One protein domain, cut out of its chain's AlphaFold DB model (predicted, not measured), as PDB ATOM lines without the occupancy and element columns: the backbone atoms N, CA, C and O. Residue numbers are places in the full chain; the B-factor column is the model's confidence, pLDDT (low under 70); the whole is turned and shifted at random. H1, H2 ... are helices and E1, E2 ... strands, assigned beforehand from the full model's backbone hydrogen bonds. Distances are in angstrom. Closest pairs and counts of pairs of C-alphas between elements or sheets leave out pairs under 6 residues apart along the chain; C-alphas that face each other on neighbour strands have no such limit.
ATOM      1  N   GLU A   3     212.269 239.616 285.468       50.31
ATOM      2  CA  GLU A   3     213.276 240.525 284.884       50.31
ATOM      3  C   GLU A   3     214.351 240.999 285.878       50.31
ATOM      4  O   GLU A   3     215.368 241.551 285.488       50.31
ATOM      5  N   GLN A   4     214.135 240.778 287.178       52.16
ATOM      6  CA  GLN A   4     215.039 241.214 288.248       52.16
ATOM      7  C   GLN A   4     215.999 240.099 288.691       52.16
ATOM      8  O   GLN A   4     216.715 240.271 289.673       52.16
ATOM      9  N   GLY A   5     215.954 238.920 288.052       52.31
ATOM     10  CA  GLY A   5     216.785 237.764 288.418       52.31
ATOM     11  C   GLY A   5     216.512 237.194 289.818       52.31
ATOM     12  O   GLY A   5     217.234 236.325 290.285       52.31
ATOM     13  N   ARG A   6     215.459 237.661 290.503       53.47
ATOM     14  CA  ARG A   6     215.067 237.216 291.857       53.47
ATOM     15  C   ARG A   6     214.126 236.016 291.838       53.47
ATOM     16  O   ARG A   6     213.579 235.635 292.871       53.47
ATOM     17  N   ASN A   7     213.898 235.446 290.661       52.50
ATOM     18  CA  ASN A   7     213.082 234.261 290.513       52.50
ATOM     19  C   ASN A   7     213.959 233.046 290.811       52.50
ATOM     20  O   ASN A   7     214.770 232.641 289.983       52.50
ATOM     21  N   TRP A   8     213.757 232.458 291.989       62.47
ATOM     22  CA  TRP A   8     214.202 231.112 292.357       62.47
ATOM     23  C   TRP A   8     213.514 230.055 291.459       62.47
ATOM     24  O   TRP A   8     212.764 229.196 291.927       62.47
ATOM     25  N   ASN A   9     213.719 230.128 290.141       64.19
ATOM     26  CA  ASN A   9     213.175 229.187 289.157       64.19
ATOM     27  C   ASN A   9     213.600 227.744 289.472       64.19
ATOM     28  O   ASN A   9     212.856 226.800 289.215       64.19
ATOM     29  N   GLU A  10     214.756 227.591 290.113       73.19
ATOM     30  CA  GLU A  10     215.296 226.321 290.588       73.19
ATOM     31  C   GLU A  10     214.343 225.600 291.553       73.19
ATOM     32  O   GLU A  10     214.234 224.378 291.480       73.19
ATOM     33  N   GLN A  11     213.578 226.313 292.397       77.50
ATOM     34  CA  GLN A  11     212.624 225.660 293.310       77.50
ATOM     35  C   GLN A  11     211.427 225.064 292.569       77.50
ATOM     36  O   GLN A  11     210.912 224.022 292.970       77.50
ATOM     37  N   TYR A  12     210.981 225.697 291.481       84.62
ATOM     38  CA  TYR A  12     209.873 225.175 290.682       84.62
ATOM     39  C   TYR A  12     210.287 223.923 289.914       84.62
ATOM     40  O   TYR A  12     209.550 222.936 289.918       84.62
ATOM     41  N   LEU A  13     211.485 223.933 289.318       84.44
ATOM     42  CA  LEU A  13     212.035 222.757 288.646       84.44
ATOM     43  C   LEU A  13     212.278 221.617 289.640       84.44
ATOM     44  O   LEU A  13     211.889 220.481 289.377       84.44
ATOM     45  N   LEU A  14     212.851 221.927 290.806       85.62
ATOM     46  CA  LEU A  14     213.040 220.965 291.886       85.62
ATOM     47  C   LEU A  14     211.711 220.341 292.319       85.62
ATOM     48  O   LEU A  14     211.617 219.124 292.460       85.62
ATOM     49  N   ARG A  15     210.677 221.163 292.518       87.06
ATOM     50  CA  ARG A  15     209.348 220.679 292.895       87.06
ATOM     51  C   ARG A  15     208.788 219.735 291.835       87.06
ATOM     52  O   ARG A  15     208.311 218.666 292.196       87.06
ATOM     53  N   ALA A  16     208.863 220.105 290.557       90.19
ATOM     54  CA  ALA A  16     208.401 219.251 289.464       90.19
ATOM     55  C   ALA A  16     209.180 217.926 289.408       90.19
ATOM     56  O   ALA A  16     208.575 216.867 289.251       90.19
ATOM     57  N   PHE A  17     210.501 217.978 289.607       90.12
ATOM     58  CA  PHE A  17     211.362 216.799 289.655       90.12
ATOM     59  C   PHE A  17     210.994 215.865 290.814       90.12
ATOM     60  O   PHE A  17     210.842 214.667 290.599       90.12
ATOM     61  N   LEU A  18     210.805 216.394 292.027       90.06
ATOM     62  CA  LEU A  18     210.491 215.593 293.216       90.06
ATOM     63  C   LEU A  18     209.044 215.079 293.243       90.06
ATOM     64  O   LEU A  18     208.789 214.034 293.836       90.06
ATOM     65  N   GLN A  19     208.096 215.764 292.590       89.94
ATOM     66  CA  GLN A  19     206.667 215.424 292.642       89.94
ATOM     67  C   GLN A  19     206.353 213.995 292.162       89.94
ATOM     68  O   GLN A  19     205.385 213.398 292.628       89.94
ATOM     69  N   PHE A  20     207.179 213.433 291.276       88.94
ATOM     70  CA  PHE A  20     207.027 212.062 290.768       88.94
ATOM     71  C   PHE A  20     208.276 211.201 290.985       88.94
ATOM     72  O   PHE A  20     208.394 210.122 290.404       88.94
ATOM     73  N   ASN A  21     209.218 211.663 291.810       88.62
ATOM     74  CA  ASN A  21     210.496 210.995 292.010       88.62
ATOM     75  C   ASN A  21     210.693 210.613 293.476       88.62
ATOM     76  O   ASN A  21     211.088 211.424 294.307       88.62
ATOM     77  N   THR A  22     210.437 209.343 293.777       88.75
ATOM     78  CA  THR A  22     210.594 208.773 295.122       88.75
ATOM     79  C   THR A  22     212.026 208.333 295.432       88.75
ATOM     80  O   THR A  22     212.329 208.031 296.587       88.75
ATOM     81  N   LYS A  23     212.911 208.306 294.426       94.25
ATOM     82  CA  LYS A  23     214.317 207.910 294.587       94.25
ATOM     83  C   LYS A  23     215.193 209.043 295.102       94.25
ATOM     84  O   LYS A  23     216.208 208.783 295.727       94.25
ATOM     85  N   TRP A  24     214.826 210.295 294.853       93.31
ATOM     86  CA  TRP A  24     215.625 211.441 295.278       93.31
ATOM     87  C   TRP A  24     215.031 212.087 296.520       93.31
ATOM     88  O   TRP A  24     213.836 212.375 296.577       93.31
ATOM     89  N   LYS A  25     215.879 212.335 297.518       91.25
ATOM     90  CA  LYS A  25     215.488 212.985 298.771       91.25
ATOM     91  C   LYS A  25     216.370 214.195 299.031       91.25
ATOM     92  O   LYS A  25     217.586 214.136 298.850       91.25
ATOM     93  N   VAL A  26     215.750 215.286 299.475       90.31
ATOM     94  CA  VAL A  26     216.462 216.487 299.926       90.31
ATOM     95  C   VAL A  26     217.080 216.205 301.289       90.31
ATOM     96  O   VAL A  26     216.364 215.863 302.227       90.31
ATOM     97  N   THR A  27     218.400 216.345 301.398       91.56
ATOM     98  CA  THR A  27     219.135 216.186 302.664       91.56
ATOM     99  C   THR A  27     219.398 217.519 303.342       91.56
ATOM    100  O   THR A  27     219.415 217.594 304.568       91.56
ATOM    101  N   TRP A  28     219.599 218.579 302.558       89.12
ATOM    102  CA  TRP A  28     219.945 219.894 303.078       89.12
ATOM    103  C   TRP A  28     219.432 221.006 302.170       89.12
ATOM    104  O   TRP A  28     219.550 220.929 300.949       89.12
ATOM    105  N   ALA A  29     218.914 222.073 302.772       89.19
ATOM    106  CA  ALA A  29     218.538 223.299 302.078       89.19
ATOM    107  C   ALA A  29     219.019 224.497 302.904       89.19
ATOM    108  O   ALA A  29     218.406 224.838 303.916       89.19
ATOM    109  N   ALA A  30     220.114 225.138 302.486       86.56
ATOM    110  CA  ALA A  30     220.817 226.139 303.294       86.56
ATOM    111  C   ALA A  30     219.930 227.335 303.672       86.56
ATOM    112  O   ALA A  30     219.837 227.686 304.844       86.56
ATOM    113  N   SER A  31     219.198 227.892 302.703       84.88
ATOM    114  CA  SER A  31     218.271 229.008 302.939       84.88
ATOM    115  C   SER A  31     217.126 228.632 303.896       84.88
ATOM    116  O   SER A  31     216.761 229.403 304.787       84.88
ATOM    117  N   TYR A  32     216.587 227.413 303.779       86.56
ATOM    118  CA  TYR A  32     215.543 226.914 304.679       86.56
ATOM    119  C   TYR A  32     216.077 226.709 306.103       86.56
ATOM    120  O   TYR A  32     215.470 227.163 307.072       86.56
ATOM    121  N   MET A  33     217.239 226.068 306.230       88.69
ATOM    122  CA  MET A  33     217.861 225.783 307.522       88.69
ATOM    123  C   MET A  33     218.319 227.062 308.223       88.69
ATOM    124  O   MET A  33     218.071 227.221 309.414       88.69
ATOM    125  N   GLY A  34     218.889 228.019 307.493       88.00
ATOM    126  CA  GLY A  34     219.279 229.312 308.046       88.00
ATOM    127  C   GLY A  34     218.112 230.197 308.467       88.00
ATOM    128  O   GLY A  34     218.231 230.926 309.445       88.00
ATOM    129  N   SER A  35     216.978 230.131 307.765       86.75
ATOM    130  CA  SER A  35     215.801 230.949 308.094       86.75
ATOM    131  C   SER A  35     214.929 230.351 309.198       86.75
ATOM    132  O   SER A  35     214.340 231.103 309.970       86.75
ATOM    133  N   ARG A  36     214.830 229.017 309.290       87.81
ATOM    134  CA  ARG A  36     213.915 228.342 310.233       87.81
ATOM    135  C   ARG A  36     214.596 227.580 311.360       87.81
ATOM    136  O   ARG A  36     213.983 227.371 312.400       87.81
ATOM    137  N   HIS A  37     215.842 227.166 311.168       91.19
ATOM    138  CA  HIS A  37     216.576 226.309 312.098       91.19
ATOM    139  C   HIS A  37     217.935 226.900 312.487       91.19
ATOM    140  O   HIS A  37     218.836 226.154 312.863       91.19
ATOM    141  N   LEU A  38     218.080 228.234 312.444       89.38
ATOM    142  CA  LEU A  38     219.348 228.943 312.647       89.38
ATOM    143  C   LEU A  38     220.141 228.441 313.858       89.38
ATOM    144  O   LEU A  38     221.328 228.167 313.734       89.38
ATOM    145  N   ARG A  39     219.480 228.268 315.007       91.69
ATOM    146  CA  ARG A  39     220.125 227.786 316.232       91.69
ATOM    147  C   ARG A  39     220.763 226.405 316.054       91.69
ATOM    148  O   ARG A  39     221.921 226.232 316.400       91.69
ATOM    149  N   ALA A  40     220.036 225.450 315.476       91.69
ATOM    150  CA  ALA A  40     220.561 224.108 315.223       91.69
ATOM    151  C   ALA A  40     221.720 224.142 314.211       91.69
ATOM    152  O   ALA A  40     222.689 223.392 314.332       91.69
ATOM    153  N   VAL A  41     221.649 225.053 313.231       90.88
ATOM    154  CA  VAL A  41     222.761 225.287 312.302       90.88
ATOM    155  C   VAL A  41     223.977 225.835 313.045       90.88
ATOM    156  O   VAL A  41     225.066 225.329 312.828       90.88
ATOM    157  N   GLN A  42     223.804 226.801 313.947       92.62
ATOM    158  CA  GLN A  42     224.889 227.401 314.734       92.62
ATOM    159  C   GLN A  42     225.512 226.445 315.754       92.62
ATOM    160  O   GLN A  42     226.705 226.531 316.019       92.62
ATOM    161  N   GLU A  43     224.742 225.496 316.287       94.38
ATOM    162  CA  GLU A  43     225.274 224.437 317.157       94.38
ATOM    163  C   GLU A  43     226.258 223.521 316.408       94.38
ATOM    164  O   GLU A  43     227.229 223.049 316.993       94.38
ATOM    165  N   THR A  44     226.043 223.304 315.106       91.06
ATOM    166  CA  THR A  44     226.931 222.485 314.256       91.06
ATOM    167  C   THR A  44     228.009 223.322 313.559       91.06
ATOM    168  O   THR A  44     229.143 222.881 313.386       91.06
ATOM    169  N   PHE A  45     227.659 224.545 313.160       88.69
ATOM    170  CA  PHE A  45     228.487 225.499 312.429       88.69
ATOM    171  C   PHE A  45     228.474 226.847 313.169       88.69
ATOM    172  O   PHE A  45     227.703 227.736 312.798       88.69
ATOM    173  N   PRO A  46     229.320 227.033 314.198       88.62
ATOM    174  CA  PRO A  46     229.296 228.230 315.050       88.62
ATOM    175  C   PRO A  46     229.471 229.544 314.285       88.62
ATOM    176  O   PRO A  46     228.879 230.560 314.638       88.62
ATOM    177  N   ASP A  47     230.224 229.505 313.187       87.56
ATOM    178  CA  ASP A  47     230.465 230.659 312.323       87.56
ATOM    179  C   ASP A  47     229.318 230.928 311.331       87.56
ATOM    180  O   ASP A  47     229.443 231.778 310.451       87.56
ATOM    181  N   TYR A  48     228.196 230.211 311.392       84.50
ATOM    182  CA  TYR A  48     227.077 230.439 310.483       84.50
ATOM    183  C   TYR A  48     226.155 231.580 310.973       84.50
ATOM    184  O   TYR A  48     225.718 231.554 312.126       84.50
ATOM    185  N   PRO A  49     225.749 232.542 310.115       80.12
ATOM    186  CA  PRO A  49     226.195 232.793 308.743       80.12
ATOM    187  C   PRO A  49     227.253 233.914 308.664       80.12
ATOM    188  O   PRO A  49     226.912 235.094 308.627       80.12
ATOM    189  N   ARG A  50     228.542 233.576 308.541       77.00
ATOM    190  CA  ARG A  50     229.632 234.563 308.369       77.00
ATOM    191  C   ARG A  50     229.670 235.217 306.985       77.00
ATOM    192  O   ARG A  50     230.045 236.377 306.871       77.00
ATOM    193  N   LEU A  51     229.295 234.478 305.937       69.19
ATOM    194  CA  LEU A  51     229.333 234.924 304.531       69.19
ATOM    195  C   LEU A  51     227.937 234.963 303.875       69.19
ATOM    196  O   LEU A  51     227.822 235.061 302.656       69.19
ATOM    197  N   GLY A  52     226.871 234.893 304.681       67.62
ATOM    198  CA  GLY A  52     225.478 234.827 304.225       67.62
ATOM    199  C   GLY A  52     224.893 233.410 304.251       67.62
ATOM    200  O   GLY A  52     225.610 232.417 304.163       67.62
ATOM    201  N   GLY A  53     223.565 233.317 304.398       70.12
ATOM    202  CA  GLY A  53     222.833 232.064 304.642       70.12
ATOM    203  C   GLY A  53     222.845 231.027 303.507       70.12
ATOM    204  O   GLY A  53     222.302 229.938 303.687       70.12
ATOM    205  N   GLY A  54     223.494 231.336 302.379       76.44
ATOM    206  CA  GLY A  54     223.682 230.444 301.235       76.44
ATOM    207  C   GLY A  54     222.396 230.082 300.477       76.44
ATOM    208  O   GLY A  54     221.280 230.225 300.968       76.44
ATOM    209  N   GLY A  55     222.563 229.594 299.245       79.38
ATOM    210  CA  GLY A  55     221.481 229.072 298.395       79.38
ATOM    211  C   GLY A  55     221.617 227.583 298.069       79.38
ATOM    212  O   GLY A  55     220.878 227.074 297.236       79.38
ATOM    213  N   SER A  56     222.570 226.879 298.686       84.56
ATOM    214  CA  SER A  56     222.866 225.488 298.345       84.56
ATOM    215  C   SER A  56     221.741 224.532 298.752       84.56
ATOM    216  O   SER A  56     221.142 224.646 299.826       84.56
ATOM    217  N   LEU A  57     221.491 223.556 297.880       86.69
ATOM    218  CA  LEU A  57     220.536 222.472 298.064       86.69
ATOM    219  C   LEU A  57     221.252 221.152 297.806       86.69
ATOM    220  O   LEU A  57     221.844 220.974 296.741       86.69
ATOM    221  N   TRP A  58     221.215 220.239 298.770       89.94
ATOM    222  CA  TRP A  58     221.822 218.921 298.639       89.94
ATOM    223  C   TRP A  58     220.738 217.854 298.624       89.94
ATOM    224  O   TRP A  58     219.734 217.929 299.339       89.94
ATOM    225  N   MET A  59     220.955 216.856 297.778       92.44
ATOM    226  CA  MET A  59     220.054 215.734 297.593       92.44
ATOM    227  C   MET A  59     220.868 214.461 297.448       92.44
ATOM    228  O   MET A  59     222.011 214.495 296.994       92.44
ATOM    229  N   HIS A  60     220.251 213.341 297.790       93.50
ATOM    230  CA  HIS A  60     220.823 212.027 297.543       93.50
ATOM    231  C   HIS A  60     219.799 211.121 296.865       93.50
ATOM    232  O   HIS A  60     218.592 211.275 297.069       93.50
ATOM    233  N   CYS A  61     220.297 210.194 296.050       92.19
ATOM    234  CA  CYS A  61     219.501 209.124 295.466       92.19
ATOM    235  C   CYS A  61     219.552 207.901 296.390       92.19
ATOM    236  O   CYS A  61     220.624 207.572 296.905       92.19
ATOM    237  N   VAL A  62     218.402 207.256 296.594       84.62
ATOM    238  CA  VAL A  62     218.253 205.963 297.283       84.62
ATOM    239  C   VAL A  62     218.030 204.815 296.310       84.62
ATOM    240  O   VAL A  62     217.547 205.073 295.180       84.62
TER     241      VAL A  62
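AT A GLANCE: This is residues 3 to 62 of the 62 residues of an uncharacterized protein of uncultured bacterium A1Q1_fos_4 (UniProt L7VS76). This is an open, flat model built on a narrow ribbon of two strands, E1 and E2: the helix H1 folds back from the end of the ribbon where E1 begins, as the other arm of a V, and two short helices, H2 and H3, follow one another beyond the end where E1 stops. A long loop, residues 45 to 56, runs back from H3 to E2. The printed part has 60 residues, with three named helices and two named strands in the order H1, E1, H2, H3, E2; the sheet has the order E1, E2 and is antiparallel, and the class is mixed, helices and strands. The whole is loose, with a radius of gyration of the C-alphas of 13.6 A, and the C-alphas span 37 by 36 by 15 A.

IN THESE COORDINATES: The printed part begins with residues 3 to 8, which hold no named element. H1 is residues 9 to 19, 15.6 A from its first to its last C-alpha, and starts at C-alpha 9 at (213.175, 229.187, 289.157). E1 follows as residues 24 to 29, 14.0 A long, starting at C-alpha 24 at (215.625, 211.441, 295.278). H2 is residues 30 to 36, 10.0 A, and H3 is residues 38 to 44, 10.1 A. E2 is residues 57 to 61, 13.6 A, and ends at C-alpha 61 at (219.501, 209.124, 295.466).

HOW THE PARTS SIT: E1 and E2 are antiparallel neighbours, with 155 degrees between their directions. N 27 and O 58 are 2.9 A apart and N 58 and O 28 are 2.8 A apart, both within hydrogen-bond range. The closest C-alphas of H1 and E1 are those of Leu 18 and Trp 24, 6.9 A apart. H1 and E2 are apart. The closest C-alphas of H2 and E2 are those of Ala 30 and Leu 57, 6.4 A apart. H2 and H3 are close but not clearly touching; their closest C-alphas, those of Gly 34 and Val 41, are 6.8 A apart. They run opposite ways at a steep tilt of 59 degrees. H1 is apart from H2 and from H3, and E1 is apart from H3. In H1, H2 and H3 every O i to N i+4 pair is within hydrogen-bond range.

THE WHOLE: The two C-alphas farthest apart are those of Glu 3 and Glu 43, 38.0 A. The printed part has no cut and ends at Val 62, the chain's last residue. The links H1 to E1, E1 to H2 and H2 to H3 are tight; the link H3 to E2, with 12 residues, is long. The mean pLDDT of the printed part is 83.0, and it is under 70 at residues 3 to 9, of which residue 9 belongs to H1, and at residues 51 to 52.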